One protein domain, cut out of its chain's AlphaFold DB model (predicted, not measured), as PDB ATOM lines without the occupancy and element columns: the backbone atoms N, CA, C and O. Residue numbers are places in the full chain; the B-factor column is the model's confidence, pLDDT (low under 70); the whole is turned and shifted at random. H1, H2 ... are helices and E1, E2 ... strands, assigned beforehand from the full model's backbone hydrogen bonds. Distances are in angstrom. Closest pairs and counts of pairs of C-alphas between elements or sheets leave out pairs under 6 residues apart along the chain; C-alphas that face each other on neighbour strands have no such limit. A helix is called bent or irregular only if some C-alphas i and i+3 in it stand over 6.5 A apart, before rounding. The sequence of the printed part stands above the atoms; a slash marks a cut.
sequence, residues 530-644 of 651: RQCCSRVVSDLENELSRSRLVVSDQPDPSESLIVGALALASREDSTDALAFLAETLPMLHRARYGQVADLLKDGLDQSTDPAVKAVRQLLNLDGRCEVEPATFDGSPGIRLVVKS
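What this domain is: This is residues 530 to 644 of the 651 residues of the protein "NACHT domain-containing protein" of Kribbella sp. VKM Ac-2572 (UniProt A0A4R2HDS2). A strongly twisted sheet of four strands makes a wall; H2 and H4 cover one of its faces, H1 packs on both of these helices with its residues 540 to 545, and H3 packs on H1 and H4, off the sheet. H1 meets H2 and H4 near its last residues and grazes the sheet with residues 541 to 545, while its residues 530 to 537 pack on H3, whose centre is the farthest of the elements from the mean of the C-alphas. The printed part has 115 residues, with four named helices and four named strands in the order H1, E1, E2, H2, H3, H4, E3, E4; the sheet runs E1, E2, E4, E3, antiparallel throughout, and the class is mixed, helices and strands. The whole is compact, with a radius of gyration of the C-alphas of 13.5 A and spans of 38 by 33 by 22 A.

Where its parts are: H1, residues 530 to 545, begins at C-alpha 530 (-24.993, 38.738, -18.968) and is 22.1 A long. E1 is residues 547 to 550, and E2, residues 562 to 570, is 23.3 A long. H2, residues 576 to 591, begins at C-alpha 576 (-2.714, 41.507, -6.028) and is 22.8 A long; it is neither bent nor irregular, but only just: C-alphas 583 and 586 are 6.3 A apart. H3 is residues 597 to 605, and H4 is residues 610 to 618. E3, residues 624 to 632, is 23.4 A long and bends by 56 degrees at residue 629. E4, residues 635 to 643, is 25.1 A long and ends at C-alpha 643 (-22.137, 45.606, 9.443).

How they stand to each other: E1 and E2 form a hairpin, with N 548 and O 569 at 2.7 A. E2 and E4 are antiparallel, with N 638 and O 568 at 2.8 A. E3 and E4 form a hairpin, with N 628 and O 639 at 2.8 A. H2 and H4 are on the same face of the sheet, at heights over the sheet of 8.5 A and 8.8 A. H2 runs along the strands, at 9 degrees to E4 on the local plane; H4 also runs along them, at 25 degrees to E2 on the local plane. H1 touches H2 with residues 540 to 544 alone, at a steep tilt of 42 degrees, opposite ways; the closest C-alphas, of Glu 543 and Ala 577, are 5.6 A apart. H3 and H4 form a helical hairpin at a shallow tilt of 29 degrees; their closest C-alphas, of Leu 604 and Arg 616, are 6.3 A apart. H3 is not on the sheet. In H1, H3 and H4 every O i to N i+4 pair is within hydrogen-bond range; in H2, 10 of 12 are.

The domain as a whole: The two C-alphas farthest apart, of Gln 531 and Ser 558, are 42.2 A apart. The printed part has no cut. The link from E1 to E2, 11 residues, is long; the other links are tight. Residues 551 to 560 and 572 to 574 have pLDDT under 70; the mean of the printed part is 83.9.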
ATOM      1  N   ARG A 530     -25.418  40.123 -19.227       94.94
ATOM      2  CA  ARG A 530     -24.993  38.738 -18.968       94.94
ATOM      3  C   ARG A 530     -23.495  38.538 -19.178       94.94
ATOM      4  O   ARG A 530     -22.866  37.878 -18.354       94.94
ATOM      5  N   GLN A 531     -22.917  39.111 -20.231       95.19
ATOM      6  CA  GLN A 531     -21.469  39.054 -20.469       95.19
ATOM      7  C   GLN A 531     -20.681  39.766 -19.364       95.19
ATOM      8  O   GLN A 531     -19.715  39.201 -18.856       95.19
ATOM      9  N   CYS A 532     -21.122  40.951 -18.936       94.56
ATOM     10  CA  CYS A 532     -20.542  41.690 -17.815       94.56
ATOM     11  C   CYS A 532     -20.573  40.874 -16.517       94.56
ATOM     12  O   CYS A 532     -19.532  40.681 -15.894       94.56
ATOM     13  N   CYS A 533     -21.735  40.327 -16.144       93.88
ATOM     14  CA  CYS A 533     -21.859  39.486 -14.949       93.88
ATOM     15  C   CYS A 533     -20.976  38.235 -15.051       93.88
ATOM     16  O   CYS A 533     -20.257  37.911 -14.111       93.88
ATOM     17  N   SER A 534     -20.979  37.560 -16.204       93.38
ATOM     18  CA  SER A 534     -20.155  36.370 -16.430       93.38
ATOM     19  C   SER A 534     -18.661  36.670 -16.336       93.38
ATOM     20  O   SER A 534     -17.922  35.835 -15.816       93.38
ATOM     21  N   ARG A 535     -18.209  37.834 -16.821       92.94
ATOM     22  CA  ARG A 535     -16.812  38.273 -16.703       92.94
ATOM     23  C   ARG A 535     -16.426  38.455 -15.239       92.94
ATOM     24  O   ARG A 535     -15.453  37.849 -14.802       92.94
ATOM     25  N   VAL A 536     -17.226  39.217 -14.488       92.62
ATOM     26  CA  VAL A 536     -16.964  39.494 -13.068       92.62
ATOM     27  C   VAL A 536     -16.977  38.218 -12.235       92.62
ATOM     28  O   VAL A 536     -16.054  38.002 -11.457       92.62
ATOM     29  N   VAL A 537     -17.971  37.345 -12.425       92.25
ATOM     30  CA  VAL A 537     -18.038  36.060 -11.717       92.25
ATOM     31  C   VAL A 537     -16.831  35.192 -12.066       92.25
ATOM     32  O   VAL A 537     -16.174  34.701 -11.159       92.25
ATOM     33  N   SER A 538     -16.479  35.048 -13.347       91.69
ATOM     34  CA  SER A 538     -15.350  34.200 -13.749       91.69
ATOM     35  C   SER A 538     -14.013  34.675 -13.171       91.69
ATOM     36  O   SER A 538     -13.224  33.848 -12.715       91.69
ATOM     37  N   ASP A 539     -13.739  35.980 -13.181       91.25
ATOM     38  CA  ASP A 539     -12.491  36.512 -12.625       91.25
ATOM     39  C   ASP A 539     -12.487  36.449 -11.090       91.25
ATOM     40  O   ASP A 539     -11.465  36.112 -10.489       91.25
ATOM     41  N   LEU A 540     -13.643  36.666 -10.450       91.00
ATOM     42  CA  LEU A 540     -13.819  36.459  -9.013       91.00
ATOM     43  C   LEU A 540     -13.532  35.006  -8.609       91.00
ATOM     44  O   LEU A 540     -12.791  34.773  -7.657       91.00
ATOM     45  N   GLU A 541     -14.087  34.029  -9.328       90.62
ATOM     46  CA  GLU A 541     -13.827  32.603  -9.099       90.62
ATOM     47  C   GLU A 541     -12.340  32.268  -9.252       90.62
ATOM     48  O   GLU A 541     -11.770  31.562  -8.415       90.62
ATOM     49  N   ASN A 542     -11.691  32.809 -10.288       89.19
ATOM     50  CA  ASN A 542     -10.266  32.607 -10.529       89.19
ATOM     51  C   ASN A 542      -9.419  33.106  -9.346       89.19
ATOM     52  O   ASN A 542      -8.577  32.351  -8.850       89.19
ATOM     53  N   GLU A 543      -9.654  34.322  -8.846       88.88
ATOM     54  CA  GLU A 543      -8.877  34.870  -7.723       88.88
ATOM     55  C   GLU A 543      -9.239  34.237  -6.366       88.88
ATOM     56  O   GLU A 543      -8.368  34.025  -5.515       88.88
ATOM     57  N   LEU A 544     -10.497  33.831  -6.164       88.38
ATOM     58  CA  LEU A 544     -10.895  33.075  -4.973       88.38
ATOM     59  C   LEU A 544     -10.267  31.676  -4.939       88.38
ATOM     60  O   LEU A 544      -9.852  31.233  -3.869       88.38
ATOM     61  N   SER A 545     -10.103  31.008  -6.085       83.94
ATOM     62  CA  SER A 545      -9.438  29.694  -6.161       83.94
ATOM     63  C   SER A 545      -7.950  29.747  -5.762       83.94
ATOM     64  O   SER A 545      -7.387  28.767  -5.248       83.94
ATOM     65  N   ARG A 546      -7.322  30.919  -5.943       81.88
ATOM     66  CA  ARG A 546      -5.960  31.258  -5.491       81.88
ATOM     67  C   ARG A 546      -5.909  31.742  -4.042       81.88
ATOM     68  O   ARG A 546      -4.829  31.922  -3.489       81.88
ATOM     69  N   SER A 547      -7.059  31.898  -3.401       82.81
ATOM     70  CA  SER A 547      -7.178  32.297  -2.005       82.81
ATOM     71  C   SER A 547      -7.523  31.092  -1.123       82.81
ATOM     72  O   SER A 547      -8.121  30.096  -1.540       82.81
ATOM     73  N   ARG A 548      -7.095  31.120   0.136       84.25
ATOM     74  CA  ARG A 548      -7.498  30.152   1.154       84.25
ATOM     75  C   ARG A 548      -8.611  30.776   1.976       84.25
ATOM     76  O   ARG A 548      -8.377  31.739   2.700       84.25
ATOM     77  N   LEU A 549      -9.796  30.179   1.909       82.31
ATOM     78  CA  LEU A 549     -10.854  30.448   2.871       82.31
ATOM     79  C   LEU A 549     -10.367  30.064   4.272       82.31
ATOM     80  O   LEU A 549     -10.088  28.892   4.538       82.31
ATOM     81  N   VAL A 550     -10.251  31.052   5.152       82.44
ATOM     82  CA  VAL A 550     -10.015  30.841   6.579       82.44
ATOM     83  C   VAL A 550     -11.394  30.749   7.220       82.44
ATOM     84  O   VAL A 550     -12.205  31.662   7.077       82.44
ATOM     85  N   VAL A 551     -11.703  29.593   7.815       65.00
ATOM     86  CA  VAL A 551     -13.060  29.268   8.272       65.00
ATOM     87  C   VAL A 551     -13.582  30.350   9.218       65.00
ATOM     88  O   VAL A 551     -12.942  30.701  10.206       65.00
ATOM     89  N   SER A 552     -14.754  30.857   8.837       57.59
ATOM     90  CA  SER A 552     -15.602  31.804   9.547       57.59
ATOM     91  C   SER A 552     -16.246  31.098  10.736       57.59
ATOM     92  O   SER A 552     -17.168  30.307  10.548       57.59
ATOM     93  N   ASP A 553     -15.762  31.363  11.944       48.84
ATOM     94  CA  ASP A 553     -16.575  31.157  13.137       48.84
ATOM     95  C   ASP A 553     -17.133  32.521  13.525       48.84
ATOM     96  O   ASP A 553     -16.368  33.461  13.709       48.84
ATOM     97  N   GLN A 554     -18.469  32.588  13.503       52.47
ATOM     98  CA  GLN A 554     -19.404  33.573  14.065       52.47
ATOM     99  C   GLN A 554     -18.798  34.914  14.532       52.47
ATOM    100  O   GLN A 554     -17.862  34.899  15.329       52.47
ATOM    101  N   PRO A 555     -19.373  36.073  14.140       55.66
ATOM    102  CA  PRO A 555     -18.926  37.362  14.669       55.66
ATOM    103  C   PRO A 555     -18.824  37.298  16.192       55.66
ATOM    104  O   PRO A 555     -19.698  36.722  16.850       55.66
ATOM    105  N   ASP A 556     -17.721  37.823  16.731       57.62
ATOM    106  CA  ASP A 556     -17.488  37.823  18.170       57.62
ATOM    107  C   ASP A 556     -18.729  38.445  18.837       57.62
ATOM    108  O   ASP A 556     -19.185  39.497  18.387       57.62
ATOM    109  N   PRO A 557     -19.332  37.834  19.871       54.28
ATOM    110  CA  PRO A 557     -20.488  38.418  20.549       54.28
ATOM    111  C   PRO A 557     -20.227  39.829  21.114       54.28
ATOM    112  O   PRO A 557     -21.182  40.535  21.440       54.28
ATOM    113  N   SER A 558     -18.964  40.263  21.218       56.38
ATOM    114  CA  SER A 558     -18.584  41.652  21.509       56.38
ATOM    115  C   SER A 558     -18.707  42.616  20.311       56.38
ATOM    116  O   SER A 558     -18.880  43.819  20.512       56.38
ATOM    117  N   GLU A 559     -18.721  42.119  19.072       62.53
ATOM    118  CA  GLU A 559     -18.895  42.866  17.818       62.53
ATOM    119  C   GLU A 559     -20.380  42.902  17.389       62.53
ATOM    120  O   GLU A 559     -20.742  42.518  16.279       62.53
ATOM    121  N   SER A 560     -21.260  43.390  18.274       59.94
ATOM    122  CA  SER A 560     -22.740  43.371  18.141       59.94
ATOM    123  C   SER A 560     -23.346  43.916  16.830       59.94
ATOM    124  O   SER A 560     -24.520  43.683  16.550       59.94
ATOM    125  N   LEU A 561     -22.563  44.631  16.022       75.50
ATOM    126  CA  LEU A 561     -22.960  45.211  14.737       75.50
ATOM    127  C   LEU A 561     -22.697  44.305  13.530       75.50
ATOM    128  O   LEU A 561     -23.246  44.557  12.456       75.50
ATOM    129  N   ILE A 562     -21.839  43.294  13.665       80.31
ATOM    130  CA  ILE A 562     -21.442  42.439  12.548       80.31
ATOM    131  C   ILE A 562     -22.473  41.330  12.376       80.31
ATOM    132  O   ILE A 562     -22.674  40.504  13.261       80.31
ATOM    133  N   VAL A 563     -23.101  41.284  11.203       79.75
ATOM    134  CA  VAL A 563     -24.100  40.263  10.849       79.75
ATOM    135  C   VAL A 563     -23.526  39.143   9.985       79.75
ATOM    136  O   VAL A 563     -24.158  38.103   9.816       79.75
ATOM    137  N   GLY A 564     -22.304  39.312   9.482       81.38
ATOM    138  CA  GLY A 564     -21.535  38.238   8.868       81.38
ATOM    139  C   GLY A 564     -20.098  38.639   8.585       81.38
ATOM    140  O   GLY A 564     -19.793  39.817   8.411       81.38
ATOM    141  N   ALA A 565     -19.213  37.644   8.542       84.06
ATOM    142  CA  ALA A 565     -17.811  37.851   8.223       84.06
ATOM    143  C   ALA A 565     -17.225  36.681   7.425       84.06
ATOM    144  O   ALA A 565     -17.600  35.520   7.620       84.06
ATOM    145  N   LEU A 566     -16.273  37.001   6.551       86.81
ATOM    146  CA  LEU A 566     -15.532  36.055   5.725       86.81
ATOM    147  C   LEU A 566     -14.045  36.412   5.748       86.81
ATOM    148  O   LEU A 566     -13.682  37.544   5.452       86.81
ATOM    149  N   ALA A 567     -13.182  35.449   6.063       88.19
ATOM    150  CA  ALA A 567     -11.738  35.647   6.076       88.19
ATOM    151  C   ALA A 567     -11.073  34.916   4.903       88.19
ATOM    152  O   ALA A 567     -11.298  33.724   4.679       88.19
ATOM    153  N   LEU A 568     -10.234  35.633   4.161       87.88
ATOM    154  CA  LEU A 568      -9.493  35.122   3.012       87.88
ATOM    155  C   LEU A 568      -8.006  35.385   3.238       87.88
ATOM    156  O   LEU A 568      -7.603  36.519   3.477       87.88
ATOM    157  N   ALA A 569      -7.186  34.344   3.161       86.62
ATOM    158  CA  ALA A 569      -5.730  34.450   3.176       86.62
ATOM    159  C   ALA A 569      -5.184  34.153   1.778       86.62
ATOM    160  O   ALA A 569      -5.754  33.327   1.062       86.62
ATOM    161  N   SER A 570      -4.078  34.778   1.386       82.06
ATOM    162  CA  SER A 570      -3.456  34.433   0.104       82.06
ATOM    163  C   SER A 570      -2.836  33.028   0.150       82.06
ATOM    164  O   SER A 570      -2.249  32.652   1.168       82.06
ATOM    165  N   ARG A 571      -2.967  32.221  -0.920       75.38
ATOM    166  CA  ARG A 571      -2.229  30.937  -1.042       75.38
ATOM    167  C   ARG A 571      -0.807  31.126  -1.569       75.38
ATOM    168  O   ARG A 571       0.013  30.227  -1.411       75.38
ATOM    169  N   GLU A 572      -0.537  32.263  -2.197       67.12
ATOM    170  CA  GLU A 572       0.749  32.644  -2.784       67.12
ATOM    171  C   GLU A 572       1.196  33.983  -2.171       67.12
ATOM    172  O   GLU A 572       0.360  34.749  -1.703       67.12
ATOM    173  N   ASP A 573       2.482  34.345  -2.209       62.25
ATOM    174  CA  ASP A 573       2.956  35.675  -1.756       62.25
ATOM    175  C   ASP A 573       2.483  36.838  -2.674       62.25
ATOM    176  O   ASP A 573       3.052  37.929  -2.665       62.25
ATOM    177  N   SER A 574       1.444  36.628  -3.492       65.75
ATOM    178  CA  SER A 574       0.810  37.662  -4.309       65.75
ATOM    179  C   SER A 574      -0.258  38.401  -3.501       65.75
ATOM    180  O   SER A 574      -1.256  37.819  -3.068       65.75
ATOM    181  N   THR A 575      -0.055  39.703  -3.310       74.75
ATOM    182  CA  THR A 575      -1.017  40.627  -2.689       74.75
ATOM    183  C   THR A 575      -2.073  41.140  -3.669       74.75
ATOM    184  O   THR A 575      -3.081  41.701  -3.241       74.75
ATOM    185  N   ASP A 576      -1.870  40.937  -4.972       81.25
ATOM    186  CA  ASP A 576      -2.714  41.507  -6.028       81.25
ATOM    187  C   ASP A 576      -4.117  40.891  -6.043       81.25
ATOM    188  O   ASP A 576      -5.106  41.609  -6.180       81.25
ATOM    189  N   ALA A 577      -4.214  39.576  -5.814       83.38
ATOM    190  CA  ALA A 577      -5.491  38.872  -5.705       83.38
ATOM    191  C   ALA A 577      -6.335  39.409  -4.537       83.38
ATOM    192  O   ALA A 577      -7.528  39.668  -4.683       83.38
ATOM    193  N   LEU A 578      -5.709  39.637  -3.376       86.94
ATOM    194  CA  LEU A 578      -6.392  40.188  -2.203       86.94
ATOM    195  C   LEU A 578      -6.835  41.636  -2.425       86.94
ATOM    196  O   LEU A 578      -7.933  41.990  -2.005       86.94
ATOM    197  N   ALA A 579      -6.025  42.454  -3.104       87.38
ATOM    198  CA  ALA A 579      -6.398  43.821  -3.464       87.38
ATOM    199  C   ALA A 579      -7.613  43.840  -4.406       87.38
ATOM    200  O   ALA A 579      -8.586  44.547  -4.148       87.38
ATOM    201  N   PHE A 580      -7.612  42.991  -5.438       88.94
ATOM    202  CA  PHE A 580      -8.754  42.839  -6.340       88.94
ATOM    203  C   PHE A 580     -10.036  42.434  -5.594       88.94
ATOM    204  O   PHE A 580     -11.091  43.038  -5.797       88.94
ATOM    205  N   LEU A 581      -9.956  41.437  -4.706       90.38
ATOM    206  CA  LEU A 581     -11.099  40.976  -3.913       90.38
ATOM    207  C   LEU A 581     -11.595  42.052  -2.939       90.38
ATOM    208  O   LEU A 581     -12.805  42.225  -2.787       90.38
ATOM    209  N   ALA A 582     -10.672  42.790  -2.317       89.75
ATOM    210  CA  ALA A 582     -10.987  43.884  -1.404       89.75
ATOM    211  C   ALA A 582     -11.784  45.005  -2.083       89.75
ATOM    212  O   ALA A 582     -12.647  45.612  -1.453       89.75
ATOM    213  N   GLU A 583     -11.529  45.263  -3.365       89.50
ATOM    214  CA  GLU A 583     -12.257  46.274  -4.130       89.50
ATOM    215  C   GLU A 583     -13.562  45.739  -4.734       89.50
ATOM    216  O   GLU A 583     -14.597  46.402  -4.662       89.50
ATOM    217  N   THR A 584     -13.539  44.525  -5.292       90.69
ATOM    218  CA  THR A 584     -14.667  43.960  -6.053       90.69
ATOM    219  C   THR A 584     -15.830  43.545  -5.155       90.69
ATOM    220  O   THR A 584     -16.993  43.748  -5.500       90.69
ATOM    221  N   LEU A 585     -15.551  42.950  -3.992       91.25
ATOM    222  CA  LEU A 585     -16.595  42.359  -3.149       91.25
ATOM    223  C   LEU A 585     -17.564  43.392  -2.553       91.25
ATOM    224  O   LEU A 585     -18.769  43.146  -2.623       91.25
ATOM    225  N   PRO A 586     -17.116  44.560  -2.050       89.75
ATOM    226  CA  PRO A 586     -18.035  45.627  -1.660       89.75
ATOM    227  C   PRO A 586     -18.901  46.144  -2.817       89.75
ATOM    228  O   PRO A 586     -20.068  46.452  -2.597       89.75
ATOM    229  N   MET A 587     -18.369  46.220  -4.045       88.75
ATOM    230  CA  MET A 587     -19.143  46.642  -5.227       88.75
ATOM    231  C   MET A 587     -20.243  45.627  -5.556       88.75
ATOM    232  O   MET A 587     -21.407  45.991  -5.704       88.75
ATOM    233  N   LEU A 588     -19.891  44.338  -5.583       90.06
ATOM    234  CA  LEU A 588     -20.851  43.254  -5.802       90.06
ATOM    235  C   LEU A 588     -21.903  43.166  -4.698       90.06
ATOM    236  O   LEU A 588     -23.057  42.833  -4.968       90.06
ATOM    237  N   HIS A 589     -21.513  43.470  -3.457       89.56
ATOM    238  CA  HIS A 589     -22.441  43.560  -2.339       89.56
ATOM    239  C   HIS A 589     -23.484  44.639  -2.591       89.56
ATOM    240  O   HIS A 589     -24.664  44.336  -2.463       89.56
ATOM    241  N   ARG A 590     -23.114  45.839  -3.045       85.06
ATOM    242  CA  ARG A 590     -24.094  46.891  -3.370       85.06
ATOM    243  C   ARG A 590     -24.995  46.534  -4.561       85.06
ATOM    244  O   ARG A 590     -26.219  46.628  -4.444       85.06
ATOM    245  N   ALA A 591     -24.425  45.948  -5.617       86.56
ATOM    246  CA  ALA A 591     -25.161  45.523  -6.813       86.56
ATOM    247  C   ALA A 591     -26.270  44.474  -6.544       86.56
ATOM    248  O   ALA A 591     -27.121  44.231  -7.404       86.56
ATOM    249  N   ARG A 592     -26.321  43.870  -5.342       83.38
ATOM    250  CA  ARG A 592     -27.341  42.884  -4.928       83.38
ATOM    251  C   ARG A 592     -28.781  43.403  -4.943       83.38
ATOM    252  O   ARG A 592     -29.705  42.587  -4.958       83.38
ATOM    253  N   TYR A 593     -28.974  44.720  -4.899       76.38
ATOM    254  CA  TYR A 593     -30.293  45.357  -4.973       76.38
ATOM    255  C   TYR A 593     -30.623  45.907  -6.366       76.38
ATOM    256  O   TYR A 593     -31.736  46.385  -6.588       76.38
ATOM    257  N   GLY A 594     -29.665  45.847  -7.294       79.31
ATOM    258  CA  GLY A 594     -29.777  46.415  -8.628       79.31
ATOM    259  C   GLY A 594     -30.457  45.497  -9.646       79.31
ATOM    260  O   GLY A 594     -30.833  44.356  -9.375       79.31
ATOM    261  N   GLN A 595     -30.561  46.002 -10.875       84.75
ATOM    262  CA  GLN A 595     -31.170  45.319 -12.023       84.75
ATOM    263  C   GLN A 595     -30.507  43.972 -12.361       84.75
ATOM    264  O   GLN A 595     -31.160  43.069 -12.882       84.75
ATOM    265  N   VAL A 596     -29.209  43.835 -12.079       88.00
ATOM    266  CA  VAL A 596     -28.414  42.641 -12.406       88.00
ATOM    267  C   VAL A 596     -28.293  41.649 -11.247       88.00
ATOM    268  O   VAL A 596     -27.588  40.649 -11.372       88.00
ATOM    269  N   ALA A 597     -28.977  41.896 -10.127       88.88
ATOM    270  CA  ALA A 597     -28.852  41.094  -8.916       88.88
ATOM    271  C   ALA A 597     -29.097  39.599  -9.160       88.88
ATOM    272  O   ALA A 597     -28.324  38.767  -8.692       88.88
ATOM    273  N   ASP A 598     -30.139  39.250  -9.916       90.88
ATOM    274  CA  ASP A 598     -30.464  37.849 -10.199       90.88
ATOM    275  C   ASP A 598     -29.422  37.196 -11.118       90.88
ATOM    276  O   ASP A 598     -29.030  36.061 -10.880       90.88
ATOM    277  N   LEU A 599     -28.872  37.937 -12.088       91.50
ATOM    278  CA  LEU A 599     -27.784  37.444 -12.944       91.50
ATOM    279  C   LEU A 599     -26.507  37.167 -12.144       91.50
ATOM    280  O   LEU A 599     -25.844  36.152 -12.367       91.50
ATOM    281  N   LEU A 600     -26.164  38.055 -11.208       90.06
ATOM    282  CA  LEU A 600     -25.032  37.866 -10.301       90.06
ATOM    283  C   LEU A 600     -25.252  36.658  -9.385       90.06
ATOM    284  O   LEU A 600     -24.349  35.834  -9.236       90.06
ATOM    285  N   LYS A 601     -26.450  36.519  -8.803       90.88
ATOM    286  CA  LYS A 601     -26.812  35.373  -7.952       90.88
ATOM    287  C   LYS A 601     -26.722  34.061  -8.723       90.88
ATOM    288  O   LYS A 601     -26.017  33.165  -8.273       90.88
ATOM    289  N   ASP A 602     -27.351  33.983  -9.893       91.56
ATOM    290  CA  ASP A 602     -27.356  32.791 -10.741       91.56
ATOM    291  C   ASP A 602     -25.942  32.389 -11.174       91.56
ATOM    292  O   ASP A 602     -25.629  31.199 -11.219       91.56
ATOM    293  N   GLY A 603     -25.079  33.363 -11.487       89.88
ATOM    294  CA  GLY A 603     -23.682  33.112 -11.838       89.88
ATOM    295  C   GLY A 603     -22.880  32.543 -10.668       89.88
ATOM    296  O   GLY A 603     -22.198  31.534 -10.818       89.88
ATOM    297  N   LEU A 604     -23.002  33.145  -9.484       90.62
ATOM    298  CA  LEU A 604     -22.313  32.683  -8.274       90.62
ATOM    299  C   LEU A 604     -22.841  31.327  -7.768       90.62
ATOM    300  O   LEU A 604     -22.062  30.513  -7.273       90.62
ATOM    301  N   ASP A 605     -24.144  31.061  -7.904       91.12
ATOM    302  CA  ASP A 605     -24.790  29.810  -7.475       91.12
ATOM    303  C   ASP A 605     -24.390  28.603  -8.353       91.12
ATOM    304  O   ASP A 605     -24.471  27.455  -7.904       91.12
ATOM    305  N   GLN A 606     -23.903  28.839  -9.578       90.38
ATOM    306  CA  GLN A 606     -23.347  27.797 -10.453       90.38
ATOM    307  C   GLN A 606     -21.967  27.300  -9.997       90.38
ATOM    308  O   GLN A 606     -21.552  26.201 -10.379       90.38
ATOM    309  N   SER A 607     -21.270  28.069  -9.157       86.25
ATOM    310  CA  SER A 607     -19.936  27.720  -8.685       86.25
ATOM    311  C   SER A 607     -19.944  26.553  -7.705       86.25
ATOM    312  O   SER A 607     -20.734  26.489  -6.757       86.25
ATOM    313  N   THR A 608     -18.993  25.633  -7.860       85.88
ATOM    314  CA  THR A 608     -18.752  24.582  -6.862       85.88
ATOM    315  C   THR A 608     -17.710  24.968  -5.813       85.88
ATOM    316  O   THR A 608     -17.577  24.239  -4.828       85.88
ATOM    317  N   ASP A 609     -16.992  26.081  -5.998       85.81
ATOM    318  CA  ASP A 609     -15.917  26.503  -5.099       85.81
ATOM    319  C   ASP A 609     -16.469  26.943  -3.719       85.81
ATOM    320  O   ASP A 609     -17.401  27.754  -3.647       85.81
ATOM    321  N   PRO A 610     -15.934  26.420  -2.596       85.19
ATOM    322  CA  PRO A 610     -16.408  26.776  -1.259       85.19
ATOM    323  C   PRO A 610     -16.278  28.265  -0.910       85.19
ATOM    324  O   PRO A 610     -17.140  28.789  -0.205       85.19
ATOM    325  N   ALA A 611     -15.230  28.949  -1.381       86.12
ATOM    326  CA  ALA A 611     -15.023  30.371  -1.126       86.12
ATOM    327  C   ALA A 611     -16.053  31.218  -1.885       86.12
ATOM    328  O   ALA A 611     -16.616  32.149  -1.314       86.12
ATOM    329  N   VAL A 612     -16.379  30.841  -3.125       88.94
ATOM    330  CA  VAL A 612     -17.423  31.506  -3.925       88.94
ATOM    331  C   VAL A 612     -18.795  31.342  -3.269       88.94
ATOM    332  O   VAL A 612     -19.532  32.316  -3.122       88.94
ATOM    333  N   LYS A 613     -19.118  30.142  -2.769       88.69
ATOM    334  CA  LYS A 613     -20.357  29.903  -2.006       88.69
ATOM    335  C   LYS A 613     -20.427  30.716  -0.715       88.69
ATOM    336  O   LYS A 613     -21.499  31.193  -0.351       88.69
ATOM    337  N   ALA A 614     -19.302  30.886  -0.025       88.19
ATOM    338  CA  ALA A 614     -19.239  31.698   1.183       88.19
ATOM    339  C   ALA A 614     -19.427  33.195   0.872       88.19
ATOM    340  O   ALA A 614     -20.205  33.867   1.548       88.19
ATOM    341  N   VAL A 615     -18.808  33.701  -0.204       88.81
ATOM    342  CA  VAL A 615     -19.069  35.054  -0.726       88.81
ATOM    343  C   VAL A 615     -20.549  35.213  -1.062       88.81
ATOM    344  O   VAL A 615     -21.188  36.144  -0.585       88.81
ATOM    345  N   ARG A 616     -21.136  34.273  -1.804       90.44
ATOM    346  CA  ARG A 616     -22.555  34.280  -2.181       90.44
ATOM    347  C   ARG A 616     -23.502  34.380  -0.981       90.44
ATOM    348  O   ARG A 616     -24.529  35.052  -1.082       90.44
ATOM    349  N   GLN A 617     -23.174  33.717   0.129       88.25
ATOM    350  CA  GLN A 617     -23.915  33.828   1.388       88.25
ATOM    351  C   GLN A 617     -23.752  35.211   2.023       88.25
ATOM    352  O   GLN A 617     -24.748  35.796   2.441       88.25
ATOM    353  N   LEU A 618     -22.532  35.752   2.042       87.12
ATOM    354  CA  LEU A 618     -22.246  37.097   2.546       87.12
ATOM    355  C   LEU A 618     -23.003  38.174   1.751       87.12
ATOM    356  O   LEU A 618     -23.561  39.091   2.347       87.12
ATOM    357  N   LEU A 619     -23.119  38.017   0.427       85.44
ATOM    358  CA  LEU A 619     -23.896  38.917  -0.435       85.44
ATOM    359  C   LEU A 619     -25.416  38.891  -0.173       85.44
ATOM    360  O   LEU A 619     -26.112  39.755  -0.687       85.44
ATOM    361  N   ASN A 620     -25.955  37.939   0.601       85.06
ATOM    362  CA  ASN A 620     -27.373  37.947   1.003       85.06
ATOM    363  C   ASN A 620     -27.641  38.749   2.280       85.06
ATOM    364  O   ASN A 620     -28.801  38.907   2.656       85.06
ATOM    365  N   LEU A 621     -26.597  39.183   2.982       86.69
ATOM    366  CA  LEU A 621     -26.747  39.902   4.237       86.69
ATOM    367  C   LEU A 621     -27.019  41.380   3.958       86.69
ATOM    368  O   LEU A 621     -26.290  42.013   3.191       86.69
ATOM    369  N   ASP A 622     -28.050  41.919   4.603       83.44
ATOM    370  CA  ASP A 622     -28.306  43.358   4.642       83.44
ATOM    371  C   ASP A 622     -27.226  44.064   5.478       83.44
ATOM    372  O   ASP A 622     -26.732  43.507   6.465       83.44
ATOM    373  N   GLY A 623     -26.870  45.295   5.109       85.50
ATOM    374  CA  GLY A 623     -25.827  46.067   5.776       85.50
ATOM    375  C   GLY A 623     -24.710  46.522   4.845       85.50
ATOM    376  O   GLY A 623     -24.790  46.423   3.626       85.50
ATOM    377  N   ARG A 624     -23.639  47.056   5.428       86.25
ATOM    378  CA  ARG A 624     -22.476  47.554   4.693       86.25
ATOM    379  C   ARG A 624     -21.373  46.510   4.697       86.25
ATOM    380  O   ARG A 624     -20.922  46.115   5.769       86.25
ATOM    381  N   CYS A 625     -20.912  46.111   3.516       89.25
ATOM    382  CA  CYS A 625     -19.716  45.289   3.371       89.25
ATOM    383  C   CYS A 625     -18.452  46.158   3.460       89.25
ATOM    384  O   CYS A 625     -18.207  47.006   2.602       89.25
ATOM    385  N   GLU A 626     -17.639  45.926   4.484       89.31
ATOM    386  CA  GLU A 626     -16.330  46.544   4.689       89.31
ATOM    387  C   GLU A 626     -15.225  45.496   4.563       89.31
ATOM    388  O   GLU A 626     -15.443  44.308   4.814       89.31
ATOM    389  N   VAL A 627     -14.034  45.938   4.158       90.06
ATOM    390  CA  VAL A 627     -12.854  45.078   4.053       90.06
ATOM    391  C   VAL A 627     -11.806  45.564   5.037       90.06
ATOM    392  O   VAL A 627     -11.390  46.720   4.997       90.06
ATOM    393  N   GLU A 628     -11.370  44.668   5.909       89.50
ATOM    394  CA  GLU A 628     -10.359  44.914   6.926       89.50
ATOM    395  C   GLU A 628      -9.093  44.115   6.562       89.50
ATOM    396  O   GLU A 628      -9.183  42.906   6.315       89.50
ATOM    397  N   PRO A 629      -7.904  44.742   6.490       86.75
ATOM    398  CA  PRO A 629      -6.664  44.007   6.287       86.75
ATOM    399  C   PRO A 629      -6.395  43.100   7.493       86.75
ATOM    400  O   PRO A 629      -6.587  43.498   8.642       86.75
ATOM    401  N   ALA A 630      -5.937  41.879   7.235       86.25
ATOM    402  CA  ALA A 630      -5.698  40.876   8.261       86.25
ATOM    403  C   ALA A 630      -4.428  40.067   7.969       86.25
ATOM    404  O   ALA A 630      -3.915  40.048   6.850       86.25
ATOM    405  N   THR A 631      -3.938  39.359   8.984       83.88
ATOM    406  CA  THR A 631      -2.817  38.426   8.846       83.88
ATOM    407  C   THR A 631      -3.227  37.090   9.443       83.88
ATOM    408  O   THR A 631      -3.642  37.031  10.600       83.88
ATOM    409  N   PHE A 632      -3.088  36.015   8.672       83.06
ATOM    410  CA  PHE A 632      -3.446  34.658   9.086       83.06
ATOM    411  C   PHE A 632      -2.228  33.756   8.949       83.06
ATOM    412  O   PHE A 632      -1.678  33.631   7.860       83.06
ATOM    413  N   ASP A 633      -1.795  33.135  10.046       81.75
ATOM    414  CA  ASP A 633      -0.642  32.222  10.065       81.75
ATOM    415  C   ASP A 633       0.652  32.829   9.463       81.75
ATOM    416  O   ASP A 633       1.501  32.120   8.931       81.75
ATOM    417  N   GLY A 634       0.813  34.159   9.547       78.50
ATOM    418  CA  GLY A 634       1.946  34.900   8.973       78.50
ATOM    419  C   GLY A 634       1.778  35.313   7.505       78.50
ATOM    420  O   GLY A 634       2.604  36.072   7.004       78.50
ATOM    421  N   SER A 635       0.710  34.878   6.837       80.75
ATOM    422  CA  SER A 635       0.360  35.276   5.471       80.75
ATOM    423  C   SER A 635      -0.592  36.479   5.460       80.75
ATOM    424  O   SER A 635      -1.459  36.584   6.336       80.75
ATOM    425  N   PRO A 636      -0.481  37.379   4.464       85.12
ATOM    426  CA  PRO A 636      -1.438  38.463   4.287       85.12
ATOM    427  C   PRO A 636      -2.831  37.908   3.965       85.12
ATOM    428  O   PRO A 636      -2.985  36.882   3.292       85.12
ATOM    429  N   GLY A 637      -3.855  38.606   4.439       88.25
ATOM    430  CA  GLY A 637      -5.250  38.281   4.199       88.25
ATOM    431  C   GLY A 637      -6.163  39.493   4.316       88.25
ATOM    432  O   GLY A 637      -5.741  40.601   4.645       88.25
ATOM    433  N   ILE A 638      -7.439  39.262   4.045       90.25
ATOM    434  CA  ILE A 638      -8.516  40.234   4.217       90.25
ATOM    435  C   ILE A 638      -9.655  39.595   5.006       90.25
ATOM    436  O   ILE A 638      -9.942  38.402   4.862       90.25
ATOM    437  N   ARG A 639     -10.317  40.394   5.835       89.56
ATOM    438  CA  ARG A 639     -11.566  40.059   6.512       89.56
ATOM    439  C   ARG A 639     -12.662  40.935   5.918       89.56
ATOM    440  O   ARG A 639     -12.618  42.153   6.025       89.56
ATOM    441  N   LEU A 640     -13.630  40.313   5.267       88.81
ATOM    442  CA  LEU A 640     -14.847  40.966   4.798       88.81
ATOM    443  C   LEU A 640     -15.864  40.917   5.923       88.81
ATOM    444  O   LEU A 640     -16.079  39.852   6.505       88.81
ATOM    445  N   VAL A 641     -16.490  42.044   6.215       88.69
ATOM    446  CA  VAL A 641     -17.411  42.197   7.336       88.69
ATOM    447  C   VAL A 641     -18.664  42.902   6.847       88.69
ATOM    448  O   VAL A 641     -18.574  43.992   6.293       88.69
ATOM    449  N   VAL A 642     -19.836  42.311   7.073       88.00
ATOM    450  CA  VAL A 642     -21.120  42.980   6.845       88.00
ATOM    451  C   VAL A 642     -21.610  43.544   8.169       88.00
ATOM    452  O   VAL A 642     -21.902  42.791   9.100       88.00
ATOM    453  N   LYS A 643     -21.673  44.872   8.260       87.44
ATOM    454  CA  LYS A 643     -22.137  45.606   9.443       87.44
ATOM    455  C   LYS A 643     -23.590  46.033   9.240       87.44
ATOM    456  O   LYS A 643     -23.926  46.582   8.198       87.44
ATOM    457  N   SER A 644     -24.453  45.790  10.219       83.00
ATOM    458  CA  SER A 644     -25.849  46.235  10.192       83.00
ATOM    459  C   SER A 644     -25.970  47.706  10.584       83.00
ATOM    460  O   SER A 644     -25.253  48.194  11.456       83.00
TER     461      SER A 644